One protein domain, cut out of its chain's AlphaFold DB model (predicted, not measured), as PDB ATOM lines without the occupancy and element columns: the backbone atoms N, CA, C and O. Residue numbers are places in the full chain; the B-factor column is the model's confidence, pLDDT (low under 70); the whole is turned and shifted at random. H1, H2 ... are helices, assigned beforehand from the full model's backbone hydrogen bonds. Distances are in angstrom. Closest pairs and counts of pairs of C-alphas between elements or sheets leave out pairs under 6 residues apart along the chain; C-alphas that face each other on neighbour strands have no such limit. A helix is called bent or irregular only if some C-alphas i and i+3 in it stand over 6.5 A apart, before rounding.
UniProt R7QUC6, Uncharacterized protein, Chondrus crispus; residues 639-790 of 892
ATOM      1  N   VAL A 639      90.690  87.433  22.104       88.69
ATOM      2  CA  VAL A 639      89.485  88.158  22.554       88.69
ATOM      3  C   VAL A 639      88.238  87.644  21.834       88.69
ATOM      4  O   VAL A 639      87.182  87.486  22.448       88.69
ATOM      5  N   ARG A 640      88.345  87.352  20.534       90.62
ATOM      6  CA  ARG A 640      87.243  86.786  19.747       90.62
ATOM      7  C   ARG A 640      86.818  85.414  20.260       90.62
ATOM      8  O   ARG A 640      85.616  85.156  20.341       90.62
ATOM      9  N   SER A 641      87.782  84.550  20.579       91.69
ATOM     10  CA  SER A 641      87.523  83.210  21.105       91.69
ATOM     11  C   SER A 641      86.790  83.281  22.444       91.69
ATOM     12  O   SER A 641      85.709  82.709  22.564       91.69
ATOM     13  N   GLU A 642      87.291  84.080  23.393       93.00
ATOM     14  CA  GLU A 642      86.652  84.281  24.703       93.00
ATOM     15  C   GLU A 642      85.230  84.844  24.573       93.00
ATOM     16  O   GLU A 642      84.273  84.303  25.132       93.00
ATOM     17  N   PHE A 643      85.049  85.887  23.756       93.12
ATOM     18  CA  PHE A 643      83.734  86.483  23.522       93.12
ATOM     19  C   PHE A 643      82.738  85.470  22.935       93.12
ATOM     20  O   PHE A 643      81.587  85.375  23.373       93.12
ATOM     21  N   ASN A 644      83.175  84.690  21.944       94.25
ATOM     22  CA  ASN A 644      82.338  83.677  21.312       94.25
ATOM     23  C   ASN A 644      82.054  82.493  22.252       94.25
ATOM     24  O   ASN A 644      80.941  81.963  22.211       94.25
ATOM     25  N   MET A 645      83.010  82.120  23.111       95.12
ATOM     26  CA  MET A 645      82.836  81.102  24.147       95.12
ATOM     27  C   MET A 645      81.722  81.496  25.112       95.12
ATOM     28  O   MET A 645      80.747  80.758  25.246       95.12
ATOM     29  N   ARG A 646      81.770  82.715  25.666       95.69
ATOM     30  CA  ARG A 646      80.705  83.236  26.543       95.69
ATOM     31  C   ARG A 646      79.339  83.217  25.862       95.69
ATOM     32  O   ARG A 646      78.332  82.863  26.476       95.69
ATOM     33  N   ALA A 647      79.283  83.565  24.575       93.88
ATOM     34  CA  ALA A 647      78.049  83.491  23.800       93.88
ATOM     35  C   ALA A 647      77.559  82.047  23.584       93.88
ATOM     36  O   ALA A 647      76.352  81.827  23.521       93.88
ATOM     37  N   ALA A 648      78.439  81.053  23.445       94.06
ATOM     38  CA  ALA A 648      78.046  79.640  23.386       94.06
ATOM     39  C   ALA A 648      77.523  79.139  24.740       94.06
ATOM     40  O   ALA A 648      76.423  78.592  24.794       94.06
ATOM     41  N   GLU A 649      78.241  79.419  25.828       95.88
ATOM     42  CA  GLU A 649      77.855  79.031  27.191       95.88
ATOM     43  C   GLU A 649      76.455  79.547  27.560       95.88
ATOM     44  O   GLU A 649      75.628  78.784  28.053       95.88
ATOM     45  N   CYS A 650      76.131  80.805  27.236       94.88
ATOM     46  CA  CYS A 650      74.795  81.350  27.505       94.88
ATOM     47  C   CYS A 650      73.689  80.672  26.673       94.88
ATOM     48  O   CYS A 650      72.574  80.462  27.154       94.88
ATOM     49  N   ARG A 651      73.971  80.325  25.409       92.56
ATOM     50  CA  ARG A 651      73.002  79.647  24.531       92.56
ATOM     51  C   ARG A 651      72.747  78.213  24.981       92.56
ATOM     52  O   ARG A 651      71.597  77.772  24.974       92.56
ATOM     53  N   ILE A 652      73.801  77.511  25.392       92.62
ATOM     54  CA  ILE A 652      73.712  76.169  25.975       92.62
ATOM     55  C   ILE A 652      72.952  76.230  27.300       92.62
ATOM     56  O   ILE A 652      71.974  75.503  27.461       92.62
ATOM     57  N   GLY A 653      73.322  77.140  28.204       92.56
ATOM     58  CA  GLY A 653      72.640  77.326  29.486       92.56
ATOM     59  C   GLY A 653      71.147  77.614  29.318       92.56
ATOM     60  O   GLY A 653      70.317  77.011  29.995       92.56
ATOM     61  N   ALA A 654      70.768  78.441  28.337       89.94
ATOM     62  CA  ALA A 654      69.363  78.634  27.987       89.94
ATOM     63  C   ALA A 654      68.693  77.325  27.531       89.94
ATOM     64  O   ALA A 654      67.601  77.001  27.991       89.94
ATOM     65  N   ALA A 655      69.328  76.550  26.650       89.56
ATOM     66  CA  ALA A 655      68.754  75.295  26.165       89.56
ATOM     67  C   ALA A 655      68.537  74.272  27.294       89.56
ATOM     68  O   ALA A 655      67.469  73.661  27.378       89.56
ATOM     69  N   ILE A 656      69.520  74.134  28.184       90.75
ATOM     70  CA  ILE A 656      69.475  73.252  29.356       90.75
ATOM     71  C   ILE A 656      68.364  73.689  30.312       90.75
ATOM     72  O   ILE A 656      67.489  72.897  30.669       90.75
ATOM     73  N   LEU A 657      68.310  74.983  30.641       88.25
ATOM     74  CA  LEU A 657      67.262  75.528  31.497       88.25
ATOM     75  C   LEU A 657      65.864  75.285  30.906       88.25
ATOM     76  O   LEU A 657      64.950  74.877  31.621       88.25
ATOM     77  N   ALA A 658      65.693  75.470  29.594       85.56
ATOM     78  CA  ALA A 658      64.432  75.192  28.907       85.56
ATOM     79  C   ALA A 658      63.996  73.731  29.066       85.56
ATOM     80  O   ALA A 658      62.841  73.451  29.398       85.56
ATOM     81  N   ARG A 659      64.939  72.805  28.854       86.75
ATOM     82  CA  ARG A 659      64.724  71.362  28.958       86.75
ATOM     83  C   ARG A 659      64.289  70.960  30.367       86.75
ATOM     84  O   ARG A 659      63.328  70.195  30.495       86.75
ATOM     85  N   ARG A 660      64.954  71.492  31.397       88.75
ATOM     86  CA  ARG A 660      64.647  71.227  32.815       88.75
ATOM     87  C   ARG A 660      63.311  71.823  33.247       88.75
ATOM     88  O   ARG A 660      62.533  71.161  33.927       88.75
ATOM     89  N   LEU A 661      62.988  73.020  32.759       83.06
ATOM     90  CA  LEU A 661      61.700  73.682  32.991       83.06
ATOM     91  C   LEU A 661      60.546  73.106  32.158       83.06
ATOM     92  O   LEU A 661      59.430  73.623  32.220       83.06
ATOM     93  N   LYS A 662      60.795  72.052  31.367       82.62
ATOM     94  CA  LYS A 662      59.816  71.429  30.462       82.62
ATOM     95  C   LYS A 662      59.194  72.436  29.480       82.62
ATOM     96  O   LYS A 662      58.060  72.267  29.035       82.62
ATOM     97  N   VAL A 663      59.944  73.478  29.118       76.44
ATOM     98  CA  VAL A 663      59.561  74.429  28.071       76.44
ATOM     99  C   VAL A 663      59.956  73.825  26.729       76.44
ATOM    100  O   VAL A 663      61.113  73.474  26.510       76.44
ATOM    101  N   HIS A 664      58.994  73.699  25.813       70.06
ATOM    102  CA  HIS A 664      59.253  73.107  24.504       70.06
ATOM    103  C   HIS A 664      60.294  73.931  23.727       70.06
ATOM    104  O   HIS A 664      60.017  75.052  23.294       70.06
ATOM    105  N   LEU A 665      61.469  73.349  23.481       63.06
ATOM    106  CA  LEU A 665      62.506  73.912  22.617       63.06
ATOM    107  C   LEU A 665      62.032  73.882  21.156       63.06
ATOM    108  O   LEU A 665      62.290  72.930  20.423       63.06
ATOM    109  N   CYS A 666      61.308  74.904  20.693       58.19
ATOM    110  CA  CYS A 666      61.091  75.053  19.254       58.19
ATOM    111  C   CYS A 666      62.415  75.432  18.566       58.19
ATOM    112  O   CYS A 666      63.293  76.046  19.176       58.19
ATOM    113  N   LYS A 667      62.565  75.099  17.275       55.16
ATOM    114  CA  LYS A 667      63.793  75.360  16.488       55.16
ATOM    115  C   LYS A 667      64.254  76.835  16.509       55.16
ATOM    116  O   LYS A 667      65.401  77.113  16.184       55.16
ATOM    117  N   SER A 668      63.379  77.768  16.890       52.69
ATOM    118  CA  SER A 668      63.624  79.215  16.948       52.69
ATOM    119  C   SER A 668      64.134  79.765  18.289       52.69
ATOM    120  O   SER A 668      64.542  80.926  18.305       52.69
ATOM    121  N   VAL A 669      64.122  79.002  19.393       64.00
ATOM    122  CA  VAL A 669      64.698  79.464  20.671       64.00
ATOM    123  C   VAL A 669      66.183  79.146  20.690       64.00
ATOM    124  O   VAL A 669      66.582  77.982  20.751       64.00
ATOM    125  N   THR A 670      66.997  80.192  20.638       70.25
ATOM    126  CA  THR A 670      68.457  80.085  20.699       70.25
ATOM    127  C   THR A 670      69.074  81.000  21.745       70.25
ATOM    128  O   THR A 670      70.284  80.978  21.893       70.25
ATOM    129  N   THR A 671      68.285  81.801  22.468       83.81
ATOM    130  CA  THR A 671      68.783  82.786  23.443       83.81
ATOM    131  C   THR A 671      67.986  82.737  24.749       83.81
ATOM    132  O   THR A 671      66.800  82.385  24.713       83.81
ATOM    133  N   PRO A 672      68.582  83.148  25.887       80.94
ATOM    134  CA  PRO A 672      67.859  83.346  27.138       80.94
ATOM    135  C   PRO A 672      66.585  84.177  26.949       80.94
ATOM    136  O   PRO A 672      65.503  83.701  27.256       80.94
ATOM    137  N   GLY A 673      66.649  85.365  26.343       81.50
ATOM    138  CA  GLY A 673      65.488  86.242  26.157       81.50
ATOM    139  C   GLY A 673      64.307  85.578  25.438       81.50
ATOM    140  O   GLY A 673      63.162  85.719  25.872       81.50
ATOM    141  N   GLN A 674      64.564  84.799  24.381       80.44
ATOM    142  CA  GLN A 674      63.523  84.046  23.665       80.44
ATOM    143  C   GLN A 674      62.913  82.934  24.513       80.44
ATOM    144  O   GLN A 674      61.690  82.769  24.508       80.44
ATOM    145  N   LEU A 675      63.749  82.200  25.253       74.56
ATOM    146  CA  LEU A 675      63.284  81.193  26.199       74.56
ATOM    147  C   LEU A 675      62.349  81.823  27.228       74.56
ATOM    148  O   LEU A 675      61.231  81.348  27.424       74.56
ATOM    149  N   LEU A 676      62.786  82.917  27.852       67.25
ATOM    150  CA  LEU A 676      62.016  83.619  28.872       67.25
ATOM    151  C   LEU A 676      60.687  84.128  28.313       67.25
ATOM    152  O   LEU A 676      59.642  83.929  28.932       67.25
ATOM    153  N   PHE A 677      60.706  84.729  27.122       71.19
ATOM    154  CA  PHE A 677      59.497  85.185  26.444       71.19
ATOM    155  C   PHE A 677      58.503  84.036  26.219       71.19
ATOM    156  O   PHE A 677      57.309  84.183  26.493       71.19
ATOM    157  N   GLN A 678      58.979  82.872  25.768       71.81
ATOM    158  CA  GLN A 678      58.130  81.700  25.559       71.81
ATOM    159  C   GLN A 678      57.611  81.116  26.879       71.81
ATOM    160  O   GLN A 678      56.425  80.786  26.980       71.81
ATOM    161  N   ALA A 679      58.460  81.023  27.900       64.25
ATOM    162  CA  ALA A 679      58.093  80.483  29.204       64.25
ATOM    163  C   ALA A 679      57.051  81.362  29.923       64.25
ATOM    164  O   ALA A 679      56.093  80.842  30.495       64.25
ATOM    165  N   CYS A 680      57.162  82.690  29.798       60.31
ATOM    166  CA  CYS A 680      56.169  83.639  30.317       60.31
ATOM    167  C   CYS A 680      54.843  83.605  29.534       60.31
ATOM    168  O   CYS A 680      53.783  83.884  30.092       60.31
ATOM    169  N   LYS A 681      54.869  83.270  28.235       63.00
ATOM    170  CA  LYS A 681      53.664  83.217  27.385       63.00
ATOM    171  C   LYS A 681      52.840  81.940  27.581       63.00
ATOM    172  O   LYS A 681      51.638  81.951  27.335       63.00
ATOM    173  N   THR A 682      53.469  80.841  27.988       54.53
ATOM    174  CA  THR A 682      52.872  79.493  27.939       54.53
ATOM    175  C   THR A 682      52.150  79.062  29.221       54.53
ATOM    176  O   THR A 682      51.693  77.932  29.301       54.53
ATOM    177  N   SER A 683      51.984  79.936  30.222       55.50
ATOM    178  CA  SER A 683      51.475  79.585  31.570       55.50
ATOM    179  C   SER A 683      52.304  78.521  32.315       55.50
ATOM    180  O   SER A 683      51.955  78.171  33.440       55.50
ATOM    181  N   ILE A 684      53.402  78.031  31.717       58.09
ATOM    182  CA  ILE A 684      54.289  77.001  32.275       58.09
ATOM    183  C   ILE A 684      55.014  77.546  33.508       58.09
ATOM    184  O   ILE A 684      55.081  76.874  34.532       58.09
ATOM    185  N   LEU A 685      55.500  78.790  33.439       60.66
ATOM    186  CA  LEU A 685      56.072  79.490  34.586       60.66
ATOM    187  C   LEU A 685      55.089  80.566  35.052       60.66
ATOM    188  O   LEU A 685      54.761  81.481  34.296       60.66
ATOM    189  N   LYS A 686      54.640  80.499  36.314       63.94
ATOM    190  CA  LYS A 686      53.855  81.564  36.976       63.94
ATOM    191  C   LYS A 686      54.741  82.776  37.312       63.94
ATOM    192  O   LYS A 686      54.806  83.210  38.456       63.94
ATOM    193  N   CYS A 687      55.446  83.310  36.321       63.91
ATOM    194  CA  CYS A 687      56.405  84.393  36.480       63.91
ATOM    195  C   CYS A 687      55.866  85.697  35.868       63.91
ATOM    196  O   CYS A 687      55.344  85.699  34.752       63.91
ATOM    197  N   ARG A 688      55.963  86.805  36.612       67.00
ATOM    198  CA  ARG A 688      55.489  88.149  36.232       67.00
ATOM    199  C   ARG A 688      56.605  89.205  36.195       67.00
ATOM    200  O   ARG A 688      56.320  90.336  35.810       67.00
ATOM    201  N   SER A 689      57.839  88.871  36.583       72.88
ATOM    202  CA  SER A 689      58.991  89.794  36.585       72.88
ATOM    203  C   SER A 689      60.323  89.077  36.347       72.88
ATOM    204  O   SER A 689      60.441  87.879  36.612       72.88
ATOM    205  N   MET A 690      61.365  89.798  35.910       78.44
ATOM    206  CA  MET A 690      62.698  89.198  35.748       78.44
ATOM    207  C   MET A 690      63.289  88.707  37.071       78.44
ATOM    208  O   MET A 690      64.002  87.708  37.080       78.44
ATOM    209  N   SER A 691      62.960  89.345  38.198       82.81
ATOM    210  CA  SER A 691      63.421  88.896  39.517       82.81
ATOM    211  C   SER A 691      62.872  87.518  39.884       82.81
ATOM    212  O   SER A 691      63.632  86.665  40.331       82.81
ATOM    213  N   GLN A 692      61.576  87.275  39.652       82.31
ATOM    214  CA  GLN A 692      60.966  85.957  39.873       82.31
ATOM    215  C   GLN A 692      61.585  84.903  38.955       82.31
ATOM    216  O   GLN A 692      61.808  83.764  39.351       82.31
ATOM    217  N   LEU A 693      61.895  85.302  37.725       76.00
ATOM    218  CA  LEU A 693      62.478  84.415  36.735       76.00
ATOM    219  C   LEU A 693      63.913  84.021  37.072       76.00
ATOM    220  O   LEU A 693      64.276  82.860  36.918       76.00
ATOM    221  N   ARG A 694      64.701  84.973  37.576       87.50
ATOM    222  CA  ARG A 694      66.034  84.716  38.123       87.50
ATOM    223  C   ARG A 694      65.964  83.701  39.261       87.50
ATOM    224  O   ARG A 694      66.754  82.769  39.264       87.50
ATOM    225  N   THR A 695      65.017  83.856  40.189       87.75
ATOM    226  CA  THR A 695      64.825  82.895  41.287       87.75
ATOM    227  C   THR A 695      64.561  81.490  40.753       87.75
ATOM    228  O   THR A 695      65.284  80.570  41.110       87.75
ATOM    229  N   ILE A 696      63.619  81.343  39.816       83.94
ATOM    230  CA  ILE A 696      63.323  80.049  39.182       83.94
ATOM    231  C   ILE A 696      64.565  79.473  38.492       83.94
ATOM    232  O   ILE A 696      64.837  78.281  38.595       83.94
ATOM    233  N   ALA A 697      65.331  80.301  37.779       83.94
ATOM    234  CA  ALA A 697      66.542  79.840  37.116       83.94
ATOM    235  C   ALA A 697      67.580  79.311  38.117       83.94
ATOM    236  O   ALA A 697      68.189  78.281  37.853       83.94
ATOM    237  N   PHE A 698      67.741  79.972  39.266       89.25
ATOM    238  CA  PHE A 698      68.716  79.589  40.296       89.25
ATOM    239  C   PHE A 698      68.274  78.372  41.113       89.25
ATOM    240  O   PHE A 698      69.109  77.679  41.680       89.25
ATOM    241  N   GLU A 699      66.974  78.085  41.162       88.81
ATOM    242  CA  GLU A 699      66.449  76.846  41.751       88.81
ATOM    243  C   GLU A 699      66.687  75.624  40.848       88.81
ATOM    244  O   GLU A 699      66.703  74.493  41.327       88.81
ATOM    245  N   VAL A 700      66.854  75.839  39.540       86.62
ATOM    246  CA  VAL A 700      66.887  74.769  38.525       86.62
ATOM    247  C   VAL A 700      68.288  74.526  37.956       86.62
ATOM    248  O   VAL A 700      68.573  73.439  37.443       86.62
ATOM    249  N   MET A 701      69.161  75.524  38.029       89.19
ATOM    250  CA  MET A 701      70.531  75.484  37.528       89.19
ATOM    251  C   MET A 701      71.492  75.864  38.651       89.19
ATOM    252  O   MET A 701      71.286  76.876  39.323       89.19
ATOM    253  N   GLN A 702      72.538  75.060  38.846       90.62
ATOM    254  CA  GLN A 702      73.554  75.355  39.857       90.62
ATOM    255  C   GLN A 702      74.440  76.510  39.374       90.62
ATOM    256  O   GLN A 702      74.717  76.647  38.183       90.62
ATOM    257  N   ASN A 703      74.874  77.375  40.292       87.62
ATOM    258  CA  ASN A 703      75.639  78.572  39.928       87.62
ATOM    259  C   ASN A 703      77.015  78.248  39.334       87.62
ATOM    260  O   ASN A 703      77.493  78.998  38.495       87.62
ATOM    261  N   ASP A 704      77.648  77.163  39.757       91.25
ATOM    262  CA  ASP A 704      78.960  76.680  39.322       91.25
ATOM    263  C   ASP A 704      78.848  75.498  38.350       91.25
ATOM    264  O   ASP A 704      79.790  74.736  38.172       91.25
ATOM    265  N   GLU A 705      77.690  75.344  37.702       94.81
ATOM    266  CA  GLU A 705      77.444  74.230  36.796       94.81
ATOM    267  C   GLU A 705      78.344  74.289  35.554       94.81
ATOM    268  O   GLU A 705      78.299  75.246  34.769       94.81
ATOM    269  N   ILE A 706      79.122  73.223  35.367       96.62
ATOM    270  CA  ILE A 706      80.029  73.008  34.242       96.62
ATOM    271  C   ILE A 706      79.573  71.756  33.499       96.62
ATOM    272  O   ILE A 706      79.385  70.711  34.116       96.62
ATOM    273  N   LEU A 707      79.415  71.855  32.178       95.69
ATOM    274  CA  LEU A 707      78.996  70.736  31.336       95.69
ATOM    275  C   LEU A 707      79.981  70.503  30.195       95.69
ATOM    276  O   LEU A 707      80.386  71.435  29.497       95.69
ATOM    277  N   SER A 708      80.311  69.240  29.951       94.62
ATOM    278  CA  SER A 708      80.999  68.804  28.741       94.62
ATOM    279  C   SER A 708      80.059  68.785  27.532       94.62
ATOM    280  O   SER A 708      78.840  68.644  27.660       94.62
ATOM    281  N   LEU A 709      80.613  68.845  26.318       90.06
ATOM    282  CA  LEU A 709      79.833  68.726  25.080       90.06
ATOM    283  C   LEU A 709      78.998  67.430  25.046       90.06
ATOM    284  O   LEU A 709      77.863  67.437  24.564       90.06
ATOM    285  N   SER A 710      79.535  66.329  25.584       90.88
ATOM    286  CA  SER A 710      78.834  65.047  25.706       90.88
ATOM    287  C   SER A 710      77.644  65.107  26.660       90.88
ATOM    288  O   SER A 710      76.582  64.584  26.316       90.88
ATOM    289  N   GLU A 711      77.792  65.765  27.810       94.62
ATOM    290  CA  GLU A 711      76.712  65.933  28.791       94.62
ATOM    291  C   GLU A 711      75.611  66.839  28.240       94.62
ATOM    292  O   GLU A 711      74.437  66.476  28.290       94.62
ATOM    293  N   VAL A 712      75.980  67.952  27.594       92.94
ATOM    294  CA  VAL A 712      75.023  68.835  26.907       92.94
ATOM    295  C   VAL A 712      74.228  68.057  25.855       92.94
ATOM    296  O   VAL A 712      73.004  68.183  25.768       92.94
ATOM    297  N   ARG A 713      74.907  67.227  25.054       92.00
ATOM    298  CA  ARG A 713      74.268  66.389  24.030       92.00
ATOM    299  C   ARG A 713      73.281  65.401  24.648       92.00
ATOM    300  O   ARG A 713      72.165  65.265  24.145       92.00
ATOM    301  N   GLN A 714      73.693  64.722  25.716       92.44
ATOM    302  CA  GLN A 714      72.870  63.744  26.423       92.44
ATOM    303  C   GLN A 714      71.633  64.398  27.045       92.44
ATOM    304  O   GLN A 714      70.528  63.881  26.894       92.44
ATOM    305  N   GLU A 715      71.800  65.548  27.695       91.50
ATOM    306  CA  GLU A 715      70.705  66.233  28.376       91.50
ATOM    307  C   GLU A 715      69.671  66.808  27.394       91.50
ATOM    308  O   GLU A 715      68.456  66.674  27.591       91.50
ATOM    309  N   LEU A 716      70.141  67.411  26.299       89.44
ATOM    310  CA  LEU A 716      69.261  67.979  25.277       89.44
ATOM    311  C   LEU A 716      68.669  66.921  24.336       89.44
ATOM    312  O   LEU A 716      67.661  67.198  23.688       89.44
ATOM    313  N   GLY A 717      69.266  65.727  24.256       88.88
ATOM    314  CA  GLY A 717      68.836  64.664  23.344       88.88
ATOM    315  C   GLY A 717      68.990  65.040  21.865       88.88
ATOM    316  O   GLY A 717      68.168  64.639  21.045       88.88
ATOM    317  N   LEU A 718      70.003  65.844  21.526       86.06
ATOM    318  CA  LEU A 718      70.236  66.351  20.167       86.06
ATOM    319  C   LEU A 718      71.393  65.626  19.476       86.06
ATOM    320  O   LEU A 718      72.334  65.159  20.117       86.06
ATOM    321  N   ALA A 719      71.363  65.587  18.142       87.06
ATOM    322  CA  ALA A 719      72.521  65.171  17.359       87.06
ATOM    323  C   ALA A 719      73.662  66.196  17.496       87.06
ATOM    324  O   ALA A 719      73.422  67.399  17.608       87.06
ATOM    325  N   GLU A 720      74.914  65.737  17.431       84.69
ATOM    326  CA  GLU A 720      76.088  66.607  17.596       84.69
ATOM    327  C   GLU A 720      76.124  67.740  16.564       84.69
ATOM    328  O   GLU A 720      76.355  68.892  16.919       84.69
ATOM    329  N   ILE A 721      75.791  67.447  15.304       85.69
ATOM    330  CA  ILE A 721      75.717  68.458  14.242       85.69
ATOM    331  C   ILE A 721      74.676  69.547  14.537       85.69
ATOM    332  O   ILE A 721      74.880  70.721  14.232       85.69
ATOM    333  N   GLU A 722      73.559  69.182  15.165       84.81
ATOM    334  CA  GLU A 722      72.509  70.126  15.531       84.81
ATOM    335  C   GLU A 722      72.948  71.007  16.705       84.81
ATOM    336  O   GLU A 722      72.759  72.227  16.666       84.81
ATOM    337  N   LEU A 723      73.598  70.411  17.707       86.50
ATOM    338  CA  LEU A 723      74.198  71.126  18.830       86.50
ATOM    339  C   LEU A 723      75.264  72.125  18.349       86.50
ATOM    340  O   LEU A 723      75.231  73.305  18.722       86.50
ATOM    341  N   GLN A 724      76.146  71.671  17.455       86.56
ATOM    342  CA  GLN A 724      77.201  72.482  16.855       86.56
ATOM    343  C   GLN A 724      76.637  73.646  16.042       86.56
ATOM    344  O   GLN A 724      77.079  74.778  16.204       86.56
ATOM    345  N   ASN A 725      75.604  73.424  15.229       84.19
ATOM    346  CA  ASN A 725      75.042  74.486  14.393       84.19
ATOM    347  C   ASN A 725      74.194  75.498  15.175       84.19
ATOM    348  O   ASN A 725      74.173  76.680  14.825       84.19
ATOM    349  N   ARG A 726      73.489  75.066  16.230       82.50
ATOM    350  CA  ARG A 726      72.522  75.917  16.950       82.50
ATOM    351  C   ARG A 726      73.117  76.628  18.165       82.50
ATOM    352  O   ARG A 726      72.875  77.822  18.348       82.50
ATOM    353  N   PHE A 727      73.884  75.920  18.993       86.25
ATOM    354  CA  PHE A 727      74.258  76.399  20.332       86.25
ATOM    355  C   PHE A 727      75.763  76.597  20.522       86.25
ATOM    356  O   PHE A 727      76.150  77.500  21.255       86.25
ATOM    357  N   VAL A 728      76.614  75.859  19.803       86.88
ATOM    358  CA  VAL A 728      78.075  76.064  19.860       86.88
ATOM    359  C   VAL A 728      78.521  77.064  18.788       86.88
ATOM    360  O   VAL A 728      79.160  78.065  19.089       86.88
ATOM    361  N   MET A 729      78.048  76.907  17.549       84.94
ATOM    362  CA  MET A 729      78.351  77.731  16.367       84.94
ATOM    363  C   MET A 729      79.849  77.843  16.038       84.94
ATOM    364  O   MET A 729      80.340  78.938  15.743       84.94
ATOM    365  N   GLY A 730      80.556  76.709  16.057       78.12
ATOM    366  CA  GLY A 730      81.961  76.616  15.638       78.12
ATOM    367  C   GLY A 730      82.973  77.123  16.667       78.12
ATOM    368  O   GLY A 730      84.137  77.313  16.329       78.12
ATOM    369  N   VAL A 731      82.541  77.358  17.909       85.44
ATOM    370  CA  VAL A 731      83.440  77.629  19.037       85.44
ATOM    371  C   VAL A 731      84.251  76.373  19.352       85.44
ATOM    372  O   VAL A 731      83.691  75.285  19.476       85.44
ATOM    373  N   GLN A 732      85.568  76.533  19.484       78.75
ATOM    374  CA  GLN A 732      86.469  75.455  19.875       78.75
ATOM    375  C   GLN A 732      86.429  75.294  21.399       78.75
ATOM    376  O   GLN A 732      86.866  76.176  22.130       78.75
ATOM    377  N   GLY A 733      85.868  74.185  21.872       77.19
ATOM    378  CA  GLY A 733      85.802  73.852  23.293       77.19
ATOM    379  C   GLY A 733      84.932  72.628  23.549       77.19
ATOM    380  O   GLY A 733      83.979  72.363  22.816       77.19
ATOM    381  N   SER A 734      85.284  71.871  24.586       82.06
ATOM    382  CA  SER A 734      84.568  70.665  25.013       82.06
ATOM    383  C   SER A 734      83.903  70.813  26.382       82.06
ATOM    384  O   SER A 734      83.206  69.886  26.783       82.06
ATOM    385  N   ILE A 735      84.100  71.941  27.073       93.75
ATOM    386  CA  ILE A 735      83.623  72.232  28.432       93.75
ATOM    387  C   ILE A 735      83.008  73.638  28.447       93.75
ATOM    388  O   ILE A 735      83.555  74.547  27.824       93.75
ATOM    389  N   PHE A 736      81.878  73.806  29.140       95.38
ATOM    390  CA  PHE A 736      81.084  75.038  29.172       95.38
ATOM    391  C   PHE A 736      80.637  75.381  30.603       95.38
ATOM    392  O   PHE A 736      79.930  74.589  31.229       95.38
ATOM    393  N   GLU A 737      80.971  76.575  31.102       96.31
ATOM    394  CA  GLU A 737      80.591  77.067  32.442       96.31
ATOM    395  C   GLU A 737      79.183  77.690  32.453       96.31
ATOM    396  O   GLU A 737      78.977  78.877  32.731       96.31
ATOM    397  N   VAL A 738      78.180  76.890  32.094       95.06
ATOM    398  CA  VAL A 738      76.806  77.363  31.862       95.06
ATOM    399  C   VAL A 738      76.181  78.027  33.092       95.06
ATOM    400  O   VAL A 738      75.517  79.054  32.941       95.06
ATOM    401  N   GLY A 739      76.430  77.502  34.296       94.81
ATOM    402  CA  GLY A 739      75.837  78.004  35.537       94.81
ATOM    403  C   GLY A 739      76.203  79.461  35.799       94.81
ATOM    404  O   GLY A 739      75.328  80.324  35.946       94.81
ATOM    405  N   ARG A 740      77.504  79.769  35.742       96.75
ATOM    406  CA  ARG A 740      78.017  81.116  36.026       96.75
ATOM    407  C   ARG A 740      77.521  82.101  34.977       96.75
ATOM    408  O   ARG A 740      77.050  83.188  35.319       96.75
ATOM    409  N   ARG A 741      77.522  81.714  33.695       96.38
ATOM    410  CA  ARG A 741      77.071  82.616  32.621       96.38
ATOM    411  C   ARG A 741      75.587  82.942  32.750       96.38
ATOM    412  O   ARG A 741      75.216  84.113  32.653       96.38
ATOM    413  N   MET A 742      74.746  81.953  33.049       93.88
ATOM    414  CA  MET A 742      73.319  82.190  33.290       93.88
ATOM    415  C   MET A 742      73.082  83.022  34.559       93.88
ATOM    416  O   MET A 742      72.232  83.917  34.550       93.88
ATOM    417  N   SER A 743      73.877  82.803  35.613       95.06
ATOM    418  CA  SER A 743      73.820  83.581  36.858       95.06
ATOM    419  C   SER A 743      74.064  85.074  36.630       95.06
ATOM    420  O   SER A 743      73.274  85.921  37.074       95.06
ATOM    421  N   HIS A 744      75.096  85.404  35.847       97.00
ATOM    422  CA  HIS A 744      75.344  86.772  35.401       97.00
ATOM    423  C   HIS A 744      74.179  87.315  34.569       97.00
ATOM    424  O   HIS A 744      73.625  88.355  34.919       97.00
ATOM    425  N   VAL A 745      73.773  86.606  33.508       95.50
ATOM    426  CA  VAL A 745      72.762  87.078  32.546       95.50
ATOM    427  C   VAL A 745      71.447  87.455  33.236       95.50
ATOM    428  O   VAL A 745      70.897  88.527  32.981       95.50
ATOM    429  N   PHE A 746      70.937  86.616  34.141       92.62
ATOM    430  CA  PHE A 746      69.686  86.927  34.838       92.62
ATOM    431  C   PHE A 746      69.849  88.037  35.877       92.62
ATOM    432  O   PHE A 746      68.966  88.885  36.011       92.62
ATOM    433  N   SER A 747      70.967  88.061  36.602       95.69
ATOM    434  CA  SER A 747      71.229  89.106  37.598       95.69
ATOM    435  C   SER A 747      71.430  90.476  36.954       95.69
ATOM    436  O   SER A 747      70.909  91.473  37.451       95.69
ATOM    437  N   GLU A 748      72.127  90.527  35.823       97.75
ATOM    438  CA  GLU A 748      72.367  91.748  35.058       97.75
ATOM    439  C   GLU A 748      71.068  92.273  34.427       97.75
ATOM    440  O   GLU A 748      70.806  93.475  34.458       97.75
ATOM    441  N   ALA A 749      70.191  91.388  33.943       94.62
ATOM    442  CA  ALA A 749      68.881  91.796  33.438       94.62
ATOM    443  C   ALA A 749      67.982  92.391  34.539       94.62
ATOM    444  O   ALA A 749      67.258  93.354  34.284       94.62
ATOM    445  N   VAL A 750      68.059  91.879  35.774       95.00
ATOM    446  CA  VAL A 750      67.390  92.500  36.934       95.00
ATOM    447  C   VAL A 750      67.994  93.873  37.238       95.00
ATOM    448  O   VAL A 750      67.245  94.823  37.445       95.00
ATOM    449  N   ARG A 751      69.323  94.026  37.175       97.75
ATOM    450  CA  ARG A 751      69.990  95.329  37.347       97.75
ATOM    451  C   ARG A 751      69.550  96.363  36.306       97.75
ATOM    452  O   ARG A 751      69.405  97.538  36.641       97.75
ATOM    453  N   VAL A 752      69.270  95.942  35.073       96.62
ATOM    454  CA  VAL A 752      68.667  96.803  34.038       96.62
ATOM    455  C   VAL A 752      67.262  97.269  34.442       96.62
ATOM    456  O   VAL A 752      66.942  98.447  34.280       96.62
ATOM    457  N   GLU A 753      66.414  96.390  34.982       93.69
ATOM    458  CA  GLU A 753      65.088  96.781  35.492       93.69
ATOM    459  C   GLU A 753      65.183  97.705  36.711       93.69
ATOM    460  O   GLU A 753      64.453  98.695  36.788       93.69
ATOM    461  N   ASP A 754      66.106  97.418  37.627       94.38
ATOM    462  CA  ASP A 754      66.363  98.235  38.809       94.38
ATOM    463  C   ASP A 754      66.833  99.639  38.416       94.38
ATOM    464  O   ASP A 754      66.332 100.620  38.960       94.38
ATOM    465  N   PHE A 755      67.714  99.757  37.417       95.19
ATOM    466  CA  PHE A 755      68.156 101.050  36.893       95.19
ATOM    467  C   PHE A 755      66.971 101.877  36.376       95.19
ATOM    468  O   PHE A 755      66.857 103.063  36.685       95.19
ATOM    469  N   VAL A 756      66.055 101.256  35.621       93.88
ATOM    470  CA  VAL A 756      64.833 101.927  35.136       93.88
ATOM    471  C   VAL A 756      63.937 102.342  36.300       93.88
ATOM    472  O   VAL A 756      63.436 103.464  36.310       93.88
ATOM    473  N   ARG A 757      63.750 101.466  37.295       92.06
ATOM    474  CA  ARG A 757      62.932 101.764  38.477       92.06
ATOM    475  C   ARG A 757      63.481 102.964  39.250       92.06
ATOM    476  O   ARG A 757      62.705 103.848  39.589       92.06
ATOM    477  N   VAL A 758      64.792 103.013  39.484       92.19
ATOM    478  CA  VAL A 758      65.457 104.134  40.178       92.19
ATOM    479  C   VAL A 758      65.384 105.422  39.349       92.19
ATOM    480  O   VAL A 758      65.191 106.500  39.905       92.19
ATOM    481  N   SER A 759      65.487 105.322  38.019       88.50
ATOM    482  CA  SER A 759      65.317 106.458  37.101       88.50
ATOM    483  C   SER A 759      63.918 107.082  37.213       88.50
ATOM    484  O   SER A 759      63.804 108.301  37.288       88.50
ATOM    485  N   MET A 760      62.872 106.256  37.335       87.69
ATOM    486  CA  MET A 760      61.470 106.696  37.436       87.69
ATOM    487  C   MET A 760      61.021 107.111  38.850       87.69
ATOM    488  O   MET A 760      59.916 107.630  39.014       87.69
ATOM    489  N   ASP A 761      61.829 106.870  39.886       85.50
ATOM    490  CA  ASP A 761      61.468 107.174  41.274       85.50
ATOM    491  C   ASP A 761      61.768 108.634  41.644       85.50
ATOM    492  O   ASP A 761      62.729 108.949  42.344       85.50
ATOM    493  N   HIS A 762      60.922 109.558  41.196       82.94
ATOM    494  CA  HIS A 762      61.081 110.979  41.523       82.94
ATOM    495  C   HIS A 762      60.740 111.331  42.985       82.94
ATOM    496  O   HIS A 762      60.945 112.475  43.387       82.94
ATOM    497  N   ASN A 763      60.238 110.378  43.781       86.50
ATOM    498  CA  ASN A 763      59.895 110.607  45.188       86.50
ATOM    499  C   ASN A 763      61.115 110.459  46.109       86.50
ATOM    500  O   ASN A 763      61.179 111.102  47.157       86.50
ATOM    501  N   SER A 764      62.086 109.628  45.728       86.69
ATOM    502  CA  SER A 764      63.327 109.453  46.482       86.69
ATOM    503  C   SER A 764      64.270 110.653  46.344       86.69
ATOM    504  O   SER A 764      64.466 111.208  45.259       86.69
ATOM    505  N   ALA A 765      64.934 111.012  47.449       87.31
ATOM    506  CA  ALA A 765      65.925 112.084  47.466       87.31
ATOM    507  C   ALA A 765      67.051 111.833  46.432       87.31
ATOM    508  O   ALA A 765      67.494 110.687  46.282       87.31
ATOM    509  N   PRO A 766      67.576 112.873  45.749       86.56
ATOM    510  CA  PRO A 766      68.621 112.710  44.730       86.56
ATOM    511  C   PRO A 766      69.862 111.946  45.213       86.56
ATOM    512  O   PRO A 766      70.402 111.124  44.478       86.56
ATOM    513  N   SER A 767      70.281 112.153  46.466       86.50
ATOM    514  CA  SER A 767      71.412 111.445  47.080       86.50
ATOM    515  C   SER A 767      71.168 109.939  47.227       86.50
ATOM    516  O   SER A 767      72.073 109.145  46.973       86.50
ATOM    517  N   VAL A 768      69.943 109.537  47.578       89.62
ATOM    518  CA  VAL A 768      69.542 108.127  47.698       89.62
ATOM    519  C   VAL A 768      69.547 107.462  46.326       89.62
ATOM    520  O   VAL A 768      70.157 106.404  46.160       89.62
ATOM    521  N   ARG A 769      68.948 108.110  45.318       89.88
ATOM    522  CA  ARG A 769      68.969 107.607  43.935       89.88
ATOM    523  C   ARG A 769      70.389 107.443  43.415       89.88
ATOM    524  O   ARG A 769      70.717 106.420  42.819       89.88
ATOM    525  N   LEU A 770      71.254 108.420  43.679       90.88
ATOM    526  CA  LEU A 770      72.650 108.382  43.256       90.88
ATOM    527  C   LEU A 770      73.410 107.188  43.853       90.88
ATOM    528  O   LEU A 770      74.140 106.502  43.136       90.88
ATOM    529  N   GLN A 771      73.200 106.898  45.140       91.88
ATOM    530  CA  GLN A 771      73.769 105.711  45.788       91.88
ATOM    531  C   GLN A 771      73.208 104.408  45.204       91.88
ATOM    532  O   GLN A 771      73.967 103.461  44.994       91.88
ATOM    533  N   GLN A 772      71.909 104.358  44.893       94.81
ATOM    534  CA  GLN A 772      71.288 103.196  44.247       94.81
ATOM    535  C   GLN A 772      71.876 102.941  42.853       94.81
ATOM    536  O   GLN A 772      72.239 101.806  42.551       94.81
ATOM    537  N   PHE A 773      72.053 103.981  42.031       94.75
ATOM    538  CA  PHE A 773      72.738 103.853  40.742       94.75
ATOM    539  C   PHE A 773      74.180 103.369  40.907       94.75
ATOM    540  O   PHE A 773      74.591 102.430  40.227       94.75
ATOM    541  N   GLY A 774      74.934 103.962  41.839       95.94
ATOM    542  CA  GLY A 774      76.300 103.540  42.143       95.94
ATOM    543  C   GLY A 774      76.384 102.057  42.512       95.94
ATOM    544  O   GLY A 774      77.179 101.313  41.934       95.94
ATOM    545  N   ARG A 775      75.492 101.604  43.399       97.62
ATOM    546  CA  ARG A 775      75.367 100.198  43.800       97.62
ATOM    547  C   ARG A 775      75.084  99.281  42.609       97.62
ATOM    548  O   ARG A 775      75.798  98.296  42.446       97.62
ATOM    549  N   ILE A 776      74.105  99.618  41.764       97.62
ATOM    550  CA  ILE A 776      73.749  98.828  40.570       97.62
ATOM    551  C   ILE A 776      74.965  98.651  39.649       97.62
ATOM    552  O   ILE A 776      75.252  97.537  39.210       97.62
ATOM    553  N   LEU A 777      75.703  99.734  39.382       97.50
ATOM    554  CA  LEU A 777      76.897  99.695  38.531       97.50
ATOM    555  C   LEU A 777      78.008  98.838  39.154       97.50
ATOM    556  O   LEU A 777      78.622  98.028  38.459       97.50
ATOM    557  N   ASN A 778      78.254  98.992  40.456       98.50
ATOM    558  CA  ASN A 778      79.323  98.277  41.150       98.50
ATOM    559  C   ASN A 778      79.042  96.772  41.259       98.50
ATOM    560  O   ASN A 778      79.939  95.975  40.997       98.50
ATOM    561  N   GLU A 779      77.800  96.379  41.562       98.38
ATOM    562  CA  GLU A 779      77.377  94.969  41.546       98.38
ATOM    563  C   GLU A 779      77.478  94.364  40.136       98.38
ATOM    564  O   GLU A 779      77.859  93.200  39.981       98.38
ATOM    565  N   GLY A 780      77.185  95.157  39.098       97.69
ATOM    566  CA  GLY A 780      77.421  94.780  37.704       97.69
ATOM    567  C   GLY A 780      78.897  94.485  37.424       97.69
ATOM    568  O   GLY A 780      79.209  93.440  36.856       97.69
ATOM    569  N   GLN A 781      79.818  95.343  37.883       98.31
ATOM    570  CA  GLN A 781      81.262  95.102  37.740       98.31
ATOM    571  C   GLN A 781      81.720  93.834  38.455       98.31
ATOM    572  O   GLN A 781      82.452  93.043  37.866       98.31
ATOM    573  N   THR A 782      81.301  93.629  39.707       98.44
ATOM    574  CA  THR A 782      81.645  92.413  40.459       98.44
ATOM    575  C   THR A 782      81.183  91.175  39.701       98.44
ATOM    576  O   THR A 782      81.947  90.234  39.526       98.44
ATOM    577  N   SER A 783      79.970  91.208  39.143       98.25
ATOM    578  CA  SER A 783      79.459  90.111  38.322       98.25
ATOM    579  C   SER A 783      80.280  89.892  37.043       98.25
ATOM    580  O   SER A 783      80.521  88.746  36.680       98.25
ATOM    581  N   LEU A 784      80.756  90.947  36.375       98.12
ATOM    582  CA  LEU A 784      81.605  90.827  35.179       98.12
ATOM    583  C   LEU A 784      82.995  90.264  35.491       98.12
ATOM    584  O   LEU A 784      83.538  89.492  34.704       98.12
ATOM    585  N   LYS A 785      83.545  90.616  36.653       97.69
ATOM    586  CA  LYS A 785      84.834  90.120  37.137       97.69
ATOM    587  C   LYS A 785      84.754  88.666  37.602       97.69
ATOM    588  O   LYS A 785      85.518  87.834  37.133       97.69
ATOM    589  N   GLU A 786      83.838  88.373  38.518       96.81
ATOM    590  CA  GLU A 786      83.847  87.133  39.307       96.81
ATOM    591  C   GLU A 786      82.896  86.063  38.776       96.81
ATOM    592  O   GLU A 786      83.045  84.897  39.121       96.81
ATOM    593  N   VAL A 787      81.897  86.426  37.968       97.00
ATOM    594  CA  VAL A 787      80.871  85.481  37.492       97.00
ATOM    595  C   VAL A 787      80.956  85.299  35.980       97.00
ATOM    596  O   VAL A 787      80.970  84.176  35.486       97.00
ATOM    597  N   PHE A 788      81.029  86.391  35.221       97.56
ATOM    598  CA  PHE A 788      81.118  86.326  33.764       97.56
ATOM    599  C   PHE A 788      82.550  86.211  33.237       97.56
ATOM    600  O   PHE A 788      82.748  85.760  32.112       97.56
ATOM    601  N   GLU A 789      83.536  86.604  34.048       96.75
ATOM    602  CA  GLU A 789      84.969  86.533  33.731       96.75
ATOM    603  C   GLU A 789      85.317  87.213  32.403       96.75
ATOM    604  O   GLU A 789      86.005  86.653  31.544       96.75
ATOM    605  N   SER A 790      84.802  88.432  32.233       95.62
ATOM    606  CA  SER A 790      85.129  89.310  31.106       95.62
ATOM    607  C   SER A 790      85.866  90.586  31.523       95.62
ATOM    608  O   SER A 790      86.094  91.454  30.688       95.62
TER     609      SER A 790
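This is residues 639 to 790 of the 892 residues of an uncharacterized protein of Chondrus crispus (UniProt R7QUC6). A long helix, H1, forms the middle, with the short helices H4 and H5 packed on one side of it and a long helical hairpin, H6 and H7, reaching away on the other side, so that H1 and H6 make a rough T. H3 packs along residues 743 to 753 of H6, H2 packs on residues 650 to 658 of H1, and the tip of the hairpin, residues 762 to 767, sticks out. The printed part has 152 residues with seven named helices, H1 to H7 in order along the chain, and no named strand; the class is all helix. It is compact, with a radius of gyration of the C-alphas of 16.9 A, and spans 56 by 39 by 23 A.

H1, residues 639 to 660, begins at C-alpha 639 (89.485, 88.158, 22.554) and is 31.8 A long from first to last C-alpha. H2 is residues 672 to 681, H3 690 to 700, H4 709 to 716 and H5 720 to 728. H5 is neither bent nor irregular, but only just: C-alphas 725 and 728 are 6.4 A apart. H6, residues 738 to 760, begins at C-alpha 738 (76.806, 77.363, 31.862) and is 33.6 A long. H7, residues 766 to 786, is 30.3 A long and ends at C-alpha 786 (83.847, 87.133, 39.307).

H1 is the hub, touching five helices. With residues 650 to 658 alone it touches H2, the same way at a shallow tilt of 23 degrees; the closest C-alphas, of Ala 654 and Pro 672, are 5.0 A apart. H1 and H3 touch only at their ends, and only just, with 3 pairs of C-alphas within 8 A, Leu 657 and Val 700 closest at 7.1 A. H4 touches H1 at a shallow tilt of 31 degrees, C-alphas 656 and 716 closest at 6.7 A. H5 touches H1 at a steep tilt of 69.9 degrees, only just short of about perpendicular, C-alphas 648 and 728 closest at 5.0 A. H6 touches H1 about perpendicular, at 89 degrees, C-alphas 653 and 738 closest at 4.8 A. H3 and H6 touch, opposite ways at 17 degrees, C-alphas 694 and 746 closest at 5.4 A. H6 and H7 form a hairpin at 12 degrees, C-alphas 744 and 783 closest at 6.1 A; H1 and H7 are apart. Every O i to N i+4 pair is within hydrogen-bond range in H1, H2, H3, H4, H6 and H7, and 4 of 5 in H5.

The C-alphas farthest apart, of Ala 719 and Ala 765, are 56.1 A apart. The printed part has no cut; the link from H1 to H2 is long. The pLDDT is under 70 at residues 665 to 669, 676 and 679 to 688.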